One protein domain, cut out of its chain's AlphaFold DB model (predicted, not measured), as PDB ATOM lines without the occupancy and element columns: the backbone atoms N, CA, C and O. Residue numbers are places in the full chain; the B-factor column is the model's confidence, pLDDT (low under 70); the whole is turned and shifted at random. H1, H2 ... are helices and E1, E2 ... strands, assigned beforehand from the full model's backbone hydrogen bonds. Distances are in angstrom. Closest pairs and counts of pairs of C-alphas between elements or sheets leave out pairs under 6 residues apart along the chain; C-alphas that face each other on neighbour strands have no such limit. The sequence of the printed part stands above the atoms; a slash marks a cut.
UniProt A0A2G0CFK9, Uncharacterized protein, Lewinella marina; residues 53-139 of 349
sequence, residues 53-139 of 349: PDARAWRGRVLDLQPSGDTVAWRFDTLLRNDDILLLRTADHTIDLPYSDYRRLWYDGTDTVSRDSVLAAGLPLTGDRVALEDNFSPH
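This is residues 53 to 139 of the 349 residues of an uncharacterized protein of Lewinella marina (UniProt A0A2G0CFK9). A strongly twisted, curled sheet of five strands has three short helices by it: H2 over E3, H1 beside E2 and touching H2, and H3 grazing the sheet near E5. The long strand E2 joins the two wings of the sheet, pairing with E1 at one end and E3 at the other. The printed part has 87 residues, running H1 E1 E2 E3 E4 H2 H3 E5; the sheet's order is E4 E3 E2 E1 E5, all antiparallel, and the class is mixed. It is compact, with a radius of gyration of the C-alphas of 12.0 A and spans of 39 by 27 by 23 A.

H1, residues 53 to 59, is on the sheet at a height of 4.7 A, over none of the strands. E1, residues 61 to 65, and E2, residues 71 to 80, form a hairpin, with N 64 and O 72 2.8 A apart, within hydrogen-bond range. The closest C-alphas of H1 and E2, Trp 58 and Phe 76, are 5.9 A apart. E3, residues 85 to 89, forms a hairpin with E2, N 87 to O 78 at 2.8 A. E4, residues 94 to 98, forms a hairpin with E3, N 88 to O 95 at 2.9 A; E1 to E4 are a meander, each strand the antiparallel neighbour of the one before. H2, residues 99 to 104, is over E3 at a height of 8.2 A and touches H1, the closest C-alphas being Ala 57 and Arg 103, 5.8 A apart. H3, residues 115 to 120, only grazes the sheet; H2 and H3 are close but not clearly touching, with Tyr 102 and Val 118 the closest C-alphas at 7.9 A. E5, residues 129 to 133, is antiparallel to E1, N 63 to O 131 at 2.8 A. In H1, H2 and H3 every O i to N i+4 pair is within hydrogen-bond range.

H1 begins at C-alpha 53 (40.104, -12.183, 22.588). E2 is 27.0 A long, E4 13.7 A and E5 13.2 A. E5 ends at C-alpha 133 (51.792, -6.623, 23.898).

The C-alphas farthest apart, Ser 68 and Asn 82, are 39.3 A apart. The printed part has no cut, and no link is long. Residue 109 is under 70 in pLDDT; the mean of the printed part is 92.8.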
ATOM      1  N   PRO A  53      39.839 -13.541  23.064       94.00
ATOM      2  CA  PRO A  53      40.104 -12.183  22.588       94.00
ATOM      3  C   PRO A  53      39.722 -11.108  23.608       94.00
ATOM      4  O   PRO A  53      40.429 -10.112  23.722       94.00
ATOM      5  N   ASP A  54      38.653 -11.316  24.387       95.00
ATOM      6  CA  ASP A  54      38.273 -10.379  25.451       95.00
ATOM      7  C   ASP A  54      39.338 -10.351  26.560       95.00
ATOM      8  O   ASP A  54      39.672  -9.282  27.063       95.00
ATOM      9  N   ALA A  55      39.883 -11.514  26.932       95.81
ATOM     10  CA  ALA A  55      40.913 -11.641  27.962       95.81
ATOM     11  C   ALA A  55      42.250 -11.013  27.532       95.81
ATOM     12  O   ALA A  55      42.855 -10.266  28.306       95.81
ATOM     13  N   ARG A  56      42.663 -11.239  26.276       95.38
ATOM     14  CA  ARG A  56      43.825 -10.562  25.681       95.38
ATOM     15  C   ARG A  56      43.605  -9.056  25.611       95.38
ATOM     16  O   ARG A  56      44.459  -8.316  26.069       95.38
ATOM     17  N   ALA A  57      42.446  -8.587  25.151       95.06
ATOM     18  CA  ALA A  57      42.128  -7.159  25.130       95.06
ATOM     19  C   ALA A  57      42.138  -6.528  26.536       95.06
ATOM     20  O   ALA A  57      42.602  -5.408  26.716       95.06
ATOM     21  N   TRP A  58      41.652  -7.247  27.547       95.31
ATOM     22  CA  TRP A  58      41.568  -6.758  28.923       95.31
ATOM     23  C   TRP A  58      42.932  -6.461  29.560       95.31
ATOM     24  O   TRP A  58      43.056  -5.513  30.336       95.31
ATOM     25  N   ARG A  59      43.961  -7.262  29.257       95.00
ATOM     26  CA  ARG A  59      45.315  -7.113  29.842       95.00
ATOM     27  C   ARG A  59      46.391  -6.753  28.827       95.00
ATOM     28  O   ARG A  59      47.536  -6.483  29.190       95.00
ATOM     29  N   GLY A  60      46.021  -6.724  27.563       94.44
ATOM     30  CA  GLY A  60      46.864  -6.334  26.462       94.44
ATOM     31  C   GLY A  60      47.150  -4.840  26.456       94.44
ATOM     32  O   GLY A  60      46.440  -4.028  27.059       94.44
ATOM     33  N   ARG A  61      48.229  -4.473  25.772       95.62
ATOM     34  CA  ARG A  61      48.585  -3.080  25.502       95.62
ATOM     35  C   ARG A  61      48.789  -2.892  24.007       95.62
ATOM     36  O   ARG A  61      49.332  -3.769  23.342       95.62
ATOM     37  N   VAL A  62      48.359  -1.744  23.490       96.00
ATOM     38  CA  VAL A  62      48.739  -1.304  22.142       96.00
ATOM     39  C   VAL A  62      49.901  -0.335  22.297       96.00
ATOM     40  O   VAL A  62      49.770   0.697  22.957       96.00
ATOM     41  N   LEU A  63      51.048  -0.692  21.732       95.56
ATOM     42  CA  LEU A  63      52.276   0.086  21.798       95.56
ATOM     43  C   LEU A  63      52.412   0.916  20.525       95.56
ATOM     44  O   LEU A  63      52.635   0.366  19.450       95.56
ATOM     45  N   ASP A  64      52.272   2.230  20.655       95.19
ATOM     46  CA  ASP A  64      52.539   3.207  19.601       95.19
ATOM     47  C   ASP A  64      54.026   3.589  19.645       95.19
ATOM     48  O   ASP A  64      54.486   4.241  20.587       95.19
ATOM     49  N   LEU A  65      54.791   3.104  18.666       94.75
ATOM     50  CA  LEU A  65      56.250   3.191  18.625       94.75
ATOM     51  C   LEU A  65      56.662   4.397  17.778       94.75
ATOM     52  O   LEU A  65      56.354   4.467  16.586       94.75
ATOM     53  N   GLN A  66      57.363   5.348  18.390       92.69
ATOM     54  CA  GLN A  66      57.773   6.583  17.730       92.69
ATOM     55  C   GLN A  66      59.133   6.440  17.032       92.69
ATOM     56  O   GLN A  66      60.000   5.703  17.513       92.69
ATOM     57  N   PRO A  67      59.395   7.226  15.968       90.12
ATOM     58  CA  PRO A  67      60.710   7.262  15.324       90.12
ATOM     59  C   PRO A  67      61.859   7.675  16.258       90.12
ATOM     60  O   PRO A  67      63.008   7.327  15.999       90.12
ATOM     61  N   SER A  68      61.568   8.415  17.337       90.75
ATOM     62  CA  SER A  68      62.550   8.797  18.366       90.75
ATOM     63  C   SER A  68      63.054   7.612  19.197       90.75
ATOM     64  O   SER A  68      64.074   7.738  19.872       90.75
ATOM     65  N   GLY A  69      62.354   6.473  19.151       88.00
ATOM     66  CA  GLY A  69      62.542   5.341  20.058       88.00
ATOM     67  C   GLY A  69      61.610   5.367  21.274       88.00
ATOM     68  O   GLY A  69      61.563   4.384  22.012       88.00
ATOM     69  N   ASP A  70      60.842   6.443  21.474       91.75
ATOM     70  CA  ASP A  70      59.843   6.514  22.542       91.75
ATOM     71  C   ASP A  70      58.645   5.600  22.252       91.75
ATOM     72  O   ASP A  70      58.314   5.301  21.103       91.75
ATOM     73  N   THR A  71      57.972   5.144  23.307       94.25
ATOM     74  CA  THR A  71      56.798   4.268  23.200       94.25
ATOM     75  C   THR A  71      55.650   4.807  24.035       94.25
ATOM     76  O   THR A  71      55.782   4.990  25.247       94.25
ATOM     77  N   VAL A  72      54.495   5.000  23.400       94.88
ATOM     78  CA  VAL A  72      53.242   5.322  24.086       94.88
ATOM     79  C   VAL A  72      52.419   4.045  24.209       94.88
ATOM     80  O   VAL A  72      52.029   3.437  23.217       94.88
ATOM     81  N   ALA A  73      52.155   3.620  25.444       95.88
ATOM     82  CA  ALA A  73      51.377   2.416  25.715       95.88
ATOM     83  C   ALA A  73      49.917   2.768  26.021       95.88
ATOM     84  O   ALA A  73      49.627   3.351  27.069       95.88
ATOM     85  N   TRP A  74      49.009   2.353  25.142       96.50
ATOM     86  CA  TRP A  74      47.567   2.408  25.359       96.50
ATOM     87  C   TRP A  74      47.110   1.179  26.135       96.50
ATOM     88  O   TRP A  74      47.401   0.043  25.751       96.50
ATOM     89  N   ARG A  75      46.403   1.408  27.241       96.38
ATOM     90  CA  ARG A  75      45.999   0.370  28.193       96.38
ATOM     91  C   ARG A  75      44.496   0.392  28.396       96.38
ATOM     92  O   ARG A  75      43.905   1.469  28.483       96.38
ATOM     93  N   PHE A  76      43.917  -0.795  28.536       96.12
ATOM     94  CA  PHE A  76      42.546  -0.974  28.994       96.12
ATOM     95  C   PHE A  76      42.350  -0.290  30.354       96.12
ATOM     96  O   PHE A  76      43.126  -0.529  31.283       96.12
ATOM     97  N   ASP A  77      41.326   0.555  30.470       95.38
ATOM     98  CA  ASP A  77      40.961   1.201  31.730       95.38
ATOM     99  C   ASP A  77      39.585   0.743  32.218       95.38
ATOM    100  O   ASP A  77      39.494  -0.042  33.161       95.38
ATOM    101  N   THR A  78      38.523   1.170  31.535       94.88
ATOM    102  CA  THR A  78      37.138   0.945  31.966       94.88
ATOM    103  C   THR A  78      36.279   0.504  30.790       94.88
ATOM    104  O   THR A  78      36.316   1.126  29.735       94.88
ATOM    105  N   LEU A  79      35.468  -0.540  30.974       94.88
ATOM    106  CA  LEU A  79      34.543  -1.036  29.953       94.88
ATOM    107  C   LEU A  79      33.091  -0.847  30.387       94.88
ATOM    108  O   LEU A  79      32.614  -1.497  31.320       94.88
ATOM    109  N   LEU A  80      32.371  -0.012  29.647       93.56
ATOM    110  CA  LEU A  80      30.932   0.181  29.766       93.56
ATOM    111  C   LEU A  80      30.233  -0.814  28.830       93.56
ATOM    112  O   LEU A  80      29.856  -0.489  27.706       93.56
ATOM    113  N   ARG A  81      30.106  -2.069  29.284       85.19
ATOM    114  CA  ARG A  81      29.645  -3.201  28.449       85.19
ATOM    115  C   ARG A  81      28.295  -2.968  27.769       85.19
ATOM    116  O   ARG A  81      28.113  -3.421  26.647       85.19
ATOM    117  N   ASN A  82      27.364  -2.302  28.449       90.62
ATOM    118  CA  ASN A  82      26.015  -2.075  27.922       90.62
ATOM    119  C   ASN A  82      26.001  -1.102  26.737       90.62
ATOM    120  O   ASN A  82      25.100  -1.182  25.909       90.62
ATOM    121  N   ASP A  83      27.010  -0.236  26.652       92.56
ATOM    122  CA  ASP A  83      27.106   0.813  25.642       92.56
ATOM    123  C   ASP A  83      28.159   0.491  24.565       92.56
ATOM    124  O   ASP A  83      28.354   1.277  23.647       92.56
ATOM    125  N   ASP A  84      28.835  -0.665  24.666       95.25
ATOM    126  CA  ASP A  84      30.001  -1.046  23.851       95.25
ATOM    127  C   ASP A  84      31.122   0.008  23.874       95.25
ATOM    128  O   ASP A  84      31.826   0.181  22.890       95.25
ATOM    129  N   ILE A  85      31.324   0.707  24.995       96.19
ATOM    130  CA  ILE A  85      32.352   1.756  25.114       96.19
ATOM    131  C   ILE A  85      33.520   1.265  25.969       96.19
ATOM    132  O   ILE A  85      33.343   0.904  27.137       96.19
ATOM    133  N   LEU A  86      34.729   1.301  25.407       97.06
ATOM    134  CA  LEU A  86      35.985   1.101  26.120       97.06
ATOM    135  C   LEU A  86      36.699   2.436  26.320       97.06
ATOM    136  O   LEU A  86      37.011   3.124  25.352       97.06
ATOM    137  N   LEU A  87      37.051   2.740  27.567       97.25
ATOM    138  CA  LEU A  87      38.040   3.759  27.885       97.25
ATOM    139  C   LEU A  87      39.442   3.148  27.786       97.25
ATOM    140  O   LEU A  87      39.773   2.191  28.496       97.25
ATOM    141  N   LEU A  88      40.265   3.716  26.907       96.44
ATOM    142  CA  LEU A  88      41.695   3.441  26.813       96.44
ATOM    143  C   LEU A  88      42.477   4.634  27.333       96.44
ATOM    144  O   LEU A  88      42.158   5.783  27.030       96.44
ATOM    145  N   ARG A  89      43.556   4.362  28.061       96.75
ATOM    146  CA  ARG A  89      44.404   5.416  28.618       96.75
ATOM    147  C   ARG A  89      45.876   5.224  28.315       96.75
ATOM    148  O   ARG A  89      46.372   4.099  28.225       96.75
ATOM    149  N   THR A  90      46.570   6.346  28.226       95.00
ATOM    150  CA  THR A  90      48.027   6.454  28.309       95.00
ATOM    151  C   THR A  90      48.395   7.073  29.663       95.00
ATOM    152  O   THR A  90      47.568   7.106  30.575       95.00
ATOM    153  N   ALA A  91      49.634   7.542  29.828       90.81
ATOM    154  CA  ALA A  91      50.031   8.278  31.028       90.81
ATOM    155  C   ALA A  91      49.271   9.610  31.176       90.81
ATOM    156  O   ALA A  91      48.868   9.956  32.283       90.81
ATOM    157  N   ASP A  92      49.031  10.308  30.060       90.38
ATOM    158  CA  ASP A  92      48.558  11.699  30.068       90.38
ATOM    159  C   ASP A  92      47.186  11.891  29.402       90.38
ATOM    160  O   ASP A  92      46.606  12.971  29.479       90.38
ATOM    161  N   HIS A  93      46.658  10.864  28.728       92.50
ATOM    162  CA  HIS A  93      45.437  10.969  27.926       92.50
ATOM    163  C   HIS A  93      44.502   9.787  28.164       92.50
ATOM    164  O   HIS A  93      44.937   8.672  28.444       92.50
ATOM    165  N   THR A  94      43.203  10.027  28.010       96.44
ATOM    166  CA  THR A  94      42.165   8.992  27.964       96.44
ATOM    167  C   THR A  94      41.286   9.255  26.754       96.44
ATOM    168  O   THR A  94      40.951  10.405  26.476       96.44
ATOM    169  N   ILE A  95      40.945   8.192  26.037       96.31
ATOM    170  CA  ILE A  95      40.010   8.205  24.915       96.31
ATOM    171  C   ILE A  95      38.941   7.150  25.156       96.31
ATOM    172  O   ILE A  95      39.181   6.166  25.858       96.31
ATOM    173  N   ASP A  96      37.792   7.331  24.531       96.38
ATOM    174  CA  ASP A  96      36.762   6.317  24.399       96.38
ATOM    175  C   ASP A  96      36.691   5.817  22.953       96.38
ATOM    176  O   ASP A  96      36.915   6.569  22.005       96.38
ATOM    177  N   LEU A  97      36.415   4.526  22.781       96.12
ATOM    178  CA  LEU A  97      36.157   3.922  21.474       96.12
ATOM    179  C   LEU A  97      35.300   2.656  21.604       96.12
ATOM    180  O   LEU A  97      35.211   2.098  22.705       96.12
ATOM    181  N   PRO A  98      34.673   2.177  20.512       96.94
ATOM    182  CA  PRO A  98      33.872   0.965  20.561       96.94
ATOM    183  C   PRO A  98      34.698  -0.249  21.002       96.94
ATOM    184  O   PRO A  98      35.724  -0.581  20.401       96.94
ATOM    185  N   TYR A  99      34.260  -0.960  22.041       96.00
ATOM    186  CA  TYR A  99      34.993  -2.125  22.542       96.00
ATOM    187  C   TYR A  99      35.079  -3.234  21.490       96.00
ATOM    188  O   TYR A  99      36.111  -3.898  21.363       96.00
ATOM    189  N   SER A 100      34.026  -3.408  20.694       94.44
ATOM    190  CA  SER A 100      34.011  -4.340  19.569       94.44
ATOM    191  C   SER A 100      35.113  -4.074  18.531       94.44
ATOM    192  O   SER A 100      35.664  -5.031  17.976       94.44
ATOM    193  N   ASP A 101      35.488  -2.813  18.311       94.69
ATOM    194  CA  ASP A 101      36.592  -2.411  17.434       94.69
ATOM    195  C   ASP A 101      37.950  -2.702  18.061       94.69
ATOM    196  O   ASP A 101      38.798  -3.332  17.426       94.69
ATOM    197  N   TYR A 102      38.136  -2.351  19.335       95.06
ATOM    198  CA  TYR A 102      39.366  -2.682  20.056       95.06
ATOM    199  C   TYR A 102      39.630  -4.184  20.094       95.06
ATOM    200  O   TYR A 102      40.732  -4.657  19.818       95.06
ATOM    201  N   ARG A 103      38.597  -4.957  20.436       93.75
ATOM    202  CA  ARG A 103      38.678  -6.408  20.581       93.75
ATOM    203  C   ARG A 103      39.115  -7.087  19.290       93.75
ATOM    204  O   ARG A 103      39.816  -8.096  19.351       93.75
ATOM    205  N   ARG A 104      38.715  -6.554  18.130       92.75
ATOM    206  CA  ARG A 104      39.077  -7.116  16.822       92.75
ATOM    207  C   ARG A 104      40.582  -7.225  16.612       92.75
ATOM    208  O   ARG A 104      41.013  -8.152  15.932       92.75
ATOM    209  N   LEU A 105      41.360  -6.343  17.239       93.00
ATOM    210  CA  LEU A 105      42.821  -6.367  17.184       93.00
ATOM    211  C   LEU A 105      43.418  -7.648  17.797       93.00
ATOM    212  O   LEU A 105      44.547  -7.993  17.487       93.00
ATOM    213  N   TRP A 106      42.666  -8.374  18.631       92.88
ATOM    214  CA  TRP A 106      43.171  -9.496  19.428       92.88
ATOM    215  C   TRP A 106      42.734 -10.884  18.922       92.88
ATOM    216  O   TRP A 106      43.013 -11.887  19.589       92.88
ATOM    217  N   TYR A 107      42.046 -10.973  17.774       85.88
ATOM    218  CA  TYR A 107      41.419 -12.215  17.288       85.88
ATOM    219  C   TYR A 107      42.378 -13.271  16.734       85.88
ATOM    220  O   TYR A 107      42.106 -14.461  16.884       85.88
ATOM    221  N   ASP A 108      43.456 -12.862  16.072       74.00
ATOM    222  CA  ASP A 108      44.341 -13.784  15.346       74.00
ATOM    223  C   ASP A 108      45.271 -14.597  16.262       74.00
ATOM    224  O   ASP A 108      45.957 -15.510  15.803       74.00
ATOM    225  N   GLY A 109      45.267 -14.304  17.566       68.31
ATOM    226  CA  GLY A 109      46.143 -14.957  18.538       68.31
ATOM    227  C   GLY A 109      47.623 -14.621  18.338       68.31
ATOM    228  O   GLY A 109      48.467 -15.291  18.926       68.31
ATOM    229  N   THR A 110      47.935 -13.615  17.519       71.50
ATOM    230  CA  THR A 110      49.285 -13.108  17.285       71.50
ATOM    231  C   THR A 110      49.468 -11.760  17.973       71.50
ATOM    232  O   THR A 110      48.497 -11.087  18.333       71.50
ATOM    233  N   ASP A 111      50.722 -11.362  18.157       76.12
ATOM    234  CA  ASP A 111      51.081 -10.023  18.640       76.12
ATOM    235  C   ASP A 111      51.330  -9.045  17.475       76.12
ATOM    236  O   ASP A 111      51.814  -7.924  17.658       76.12
ATOM    237  N   THR A 112      51.006  -9.468  16.248       79.56
ATOM    238  CA  THR A 112      51.174  -8.661  15.042       79.56
ATOM    239  C   THR A 112      49.881  -7.944  14.691       79.56
ATOM    240  O   THR A 112      48.825  -8.556  14.611       79.56
ATOM    241  N   VAL A 113      49.963  -6.639  14.440       89.56
ATOM    242  CA  VAL A 113      48.820  -5.832  14.004       89.56
ATOM    243  C   VAL A 113      49.285  -4.777  13.008       89.56
ATOM    244  O   VAL A 113      50.390  -4.245  13.125       89.56
ATOM    245  N   SER A 114      48.463  -4.475  12.002       91.50
ATOM    246  CA  SER A 114      48.761  -3.373  11.088       91.50
ATOM    247  C   SER A 114      48.372  -2.037  11.717       91.50
ATOM    248  O   SER A 114      47.387  -1.932  12.454       91.50
ATOM    249  N   ARG A 115      49.122  -0.986  11.377       93.25
ATOM    250  CA  ARG A 115      48.790   0.383  11.782       93.25
ATOM    251  C   ARG A 115      47.379   0.773  11.343       93.25
ATOM    252  O   ARG A 115      46.639   1.347  12.134       93.25
ATOM    253  N   ASP A 116      47.005   0.423  10.116       93.25
ATOM    254  CA  ASP A 116      45.695   0.751   9.552       93.25
ATOM    255  C   ASP A 116      44.555   0.116  10.350       93.25
ATOM    256  O   ASP A 116      43.558   0.782  10.609       93.25
ATOM    257  N   SER A 117      44.713  -1.130  10.813       93.06
ATOM    258  CA  SER A 117      43.716  -1.783  11.671       93.06
ATOM    259  C   SER A 117      43.547  -1.058  13.007       93.06
ATOM    260  O   SER A 117      42.430  -0.913  13.494       93.06
ATOM    261  N   VAL A 118      44.644  -0.571  13.593       94.69
ATOM    262  CA  VAL A 118      44.611   0.148  14.875       94.69
ATOM    263  C   VAL A 118      44.008   1.548  14.722       94.69
ATOM    264  O   VAL A 118      43.200   1.958  15.554       94.69
ATOM    265  N   LEU A 119      44.330   2.255  13.634       94.69
ATOM    266  CA  LEU A 119      43.693   3.528  13.281       94.69
ATOM    267  C   LEU A 119      42.196   3.348  12.998       94.69
ATOM    268  O   LEU A 119      41.386   4.149  13.457       94.69
ATOM    269  N   ALA A 120      41.818   2.284  12.284       94.25
ATOM    270  CA  ALA A 120      40.422   1.953  12.009       94.25
ATOM    271  C   ALA A 120      39.635   1.621  13.286       94.25
ATOM    272  O   ALA A 120      38.439   1.887  13.337       94.25
ATOM    273  N   ALA A 121      40.304   1.100  14.321       94.00
ATOM    274  CA  ALA A 121      39.712   0.903  15.640       94.00
ATOM    275  C   ALA A 121      39.564   2.203  16.459       94.00
ATOM    276  O   ALA A 121      39.031   2.169  17.565       94.00
ATOM    277  N   GLY A 122      40.037   3.342  15.940       94.25
ATOM    278  CA  GLY A 122      39.869   4.661  16.554       94.25
ATOM    279  C   GLY A 122      41.020   5.115  17.454       94.25
ATOM    280  O   GLY A 122      40.907   6.164  18.085       94.25
ATOM    281  N   LEU A 123      42.139   4.380  17.524       94.56
ATOM    282  CA  LEU A 123      43.285   4.805  18.332       94.56
ATOM    283  C   LEU A 123      44.078   5.913  17.610       94.56
ATOM    284  O   LEU A 123      44.510   5.709  16.471       94.56
ATOM    285  N   PRO A 124      44.344   7.061  18.259       93.25
ATOM    286  CA  PRO A 124      45.069   8.174  17.657       93.25
ATOM    287  C   PRO A 124      46.581   7.918  17.718       93.25
ATOM    288  O   PRO A 124      47.289   8.454  18.569       93.25
ATOM    289  N   LEU A 125      47.074   7.062  16.821       92.94
ATOM    290  CA  LEU A 125      48.497   6.732  16.739       92.94
ATOM    291  C   LEU A 125      49.324   7.914  16.222       92.94
ATOM    292  O   LEU A 125      49.030   8.485  15.168       92.94
ATOM    293  N   THR A 126      50.407   8.212  16.927       91.12
ATOM    294  CA  THR A 126      51.367   9.284  16.624       91.12
ATOM    295  C   THR A 126      52.705   8.753  16.112       91.12
ATOM    296  O   THR A 126      53.385   9.445  15.354       91.12
ATOM    297  N   GLY A 127      53.067   7.523  16.481       89.56
ATOM    298  CA  GLY A 127      54.274   6.829  16.044       89.56
ATOM    299  C   GLY A 127      54.216   6.379  14.589       89.56
ATOM    300  O   GLY A 127      53.239   6.632  13.887       89.56
ATOM    301  N   ASP A 128      55.276   5.740  14.090       91.38
ATOM    302  CA  ASP A 128      55.332   5.180  12.732       91.38
ATOM    303  C   ASP A 128      54.991   3.682  12.690       91.38
ATOM    304  O   ASP A 128      54.488   3.188  11.675       91.38
ATOM    305  N   ARG A 129      55.184   2.989  13.816       92.75
ATOM    306  CA  ARG A 129      54.969   1.554  13.990       92.75
ATOM    307  C   ARG A 129      54.052   1.276  15.177       92.75
ATOM    308  O   ARG A 129      53.950   2.065  16.108       92.75
ATOM    309  N   VAL A 130      53.424   0.106  15.156       94.50
ATOM    310  CA  VAL A 130      52.570  -0.374  16.241       94.50
ATOM    311  C   VAL A 130      52.913  -1.818  16.585       94.50
ATOM    312  O   VAL A 130      53.316  -2.587  15.710       94.50
ATOM    313  N   ALA A 131      52.765  -2.175  17.854       93.75
ATOM    314  CA  ALA A 131      52.843  -3.551  18.325       93.75
ATOM    315  C   ALA A 131      51.719  -3.833  19.324       93.75
ATOM    316  O   ALA A 131      51.265  -2.930  20.031       93.75
ATOM    317  N   LEU A 132      51.284  -5.090  19.389       94.81
ATOM    318  CA  LEU A 132      50.476  -5.572  20.500       94.81
ATOM    319  C   LEU A 132      51.399  -6.209  21.527       94.81
ATOM    320  O   LEU A 132      52.370  -6.877  21.183       94.81
ATOM    321  N   GLU A 133      51.089  -5.995  22.792       94.62
ATOM    322  CA  GLU A 133      51.792  -6.623  23.898       94.62
ATOM    323  C   GLU A 133      50.782  -7.412  24.722       94.62
ATOM    324  O   GLU A 133      49.952  -6.840  25.440       94.62
ATOM    325  N   ASP A 134      50.838  -8.733  24.584       93.44
ATOM    326  CA  ASP A 134      49.980  -9.664  25.299       93.44
ATOM    327  C   ASP A 134      50.518  -9.928  26.711       93.44
ATOM    328  O   ASP A 134      51.403 -10.753  26.922       93.44
ATOM    329  N   ASN A 135      49.950  -9.236  27.703       93.94
ATOM    330  CA  ASN A 135      50.253  -9.499  29.114       93.94
ATOM    331  C   ASN A 135      49.274 -10.504  29.748       93.94
ATOM    332  O   ASN A 135      49.303 -10.682  30.963       93.94
ATOM    333  N   PHE A 136      48.376 -11.122  28.971       95.75
ATOM    334  CA  PHE A 136      47.426 -12.117  29.466       95.75
ATOM    335  C   PHE A 136      47.988 -13.532  29.328       95.75
ATOM    336  O   PHE A 136      48.138 -14.255  30.313       95.75
ATOM    337  N   SER A 137      48.317 -13.924  28.098       94.81
ATOM    338  CA  SER A 137      48.643 -15.305  27.738       94.81
ATOM    339  C   SER A 137      49.859 -15.906  28.448       94.81
ATOM    340  O   SER A 137      49.812 -17.105  28.731       94.81
ATOM    341  N   PRO A 138      50.910 -15.139  28.815       94.75
ATOM    342  CA  PRO A 138      52.017 -15.663  29.620       94.75
ATOM    343  C   PRO A 138      51.593 -16.261  30.971       94.75
ATOM    344  O   PRO A 138      52.308 -17.086  31.526       94.75
ATOM    345  N   HIS A 139      50.412 -15.898  31.479       96.62
ATOM    346  CA  HIS A 139      49.828 -16.439  32.710       96.62
ATOM    347  C   HIS A 139      48.876 -17.615  32.470       96.62
ATOM    348  O   HIS A 139      48.082 -17.965  33.342       96.62
TER     349      HIS A 139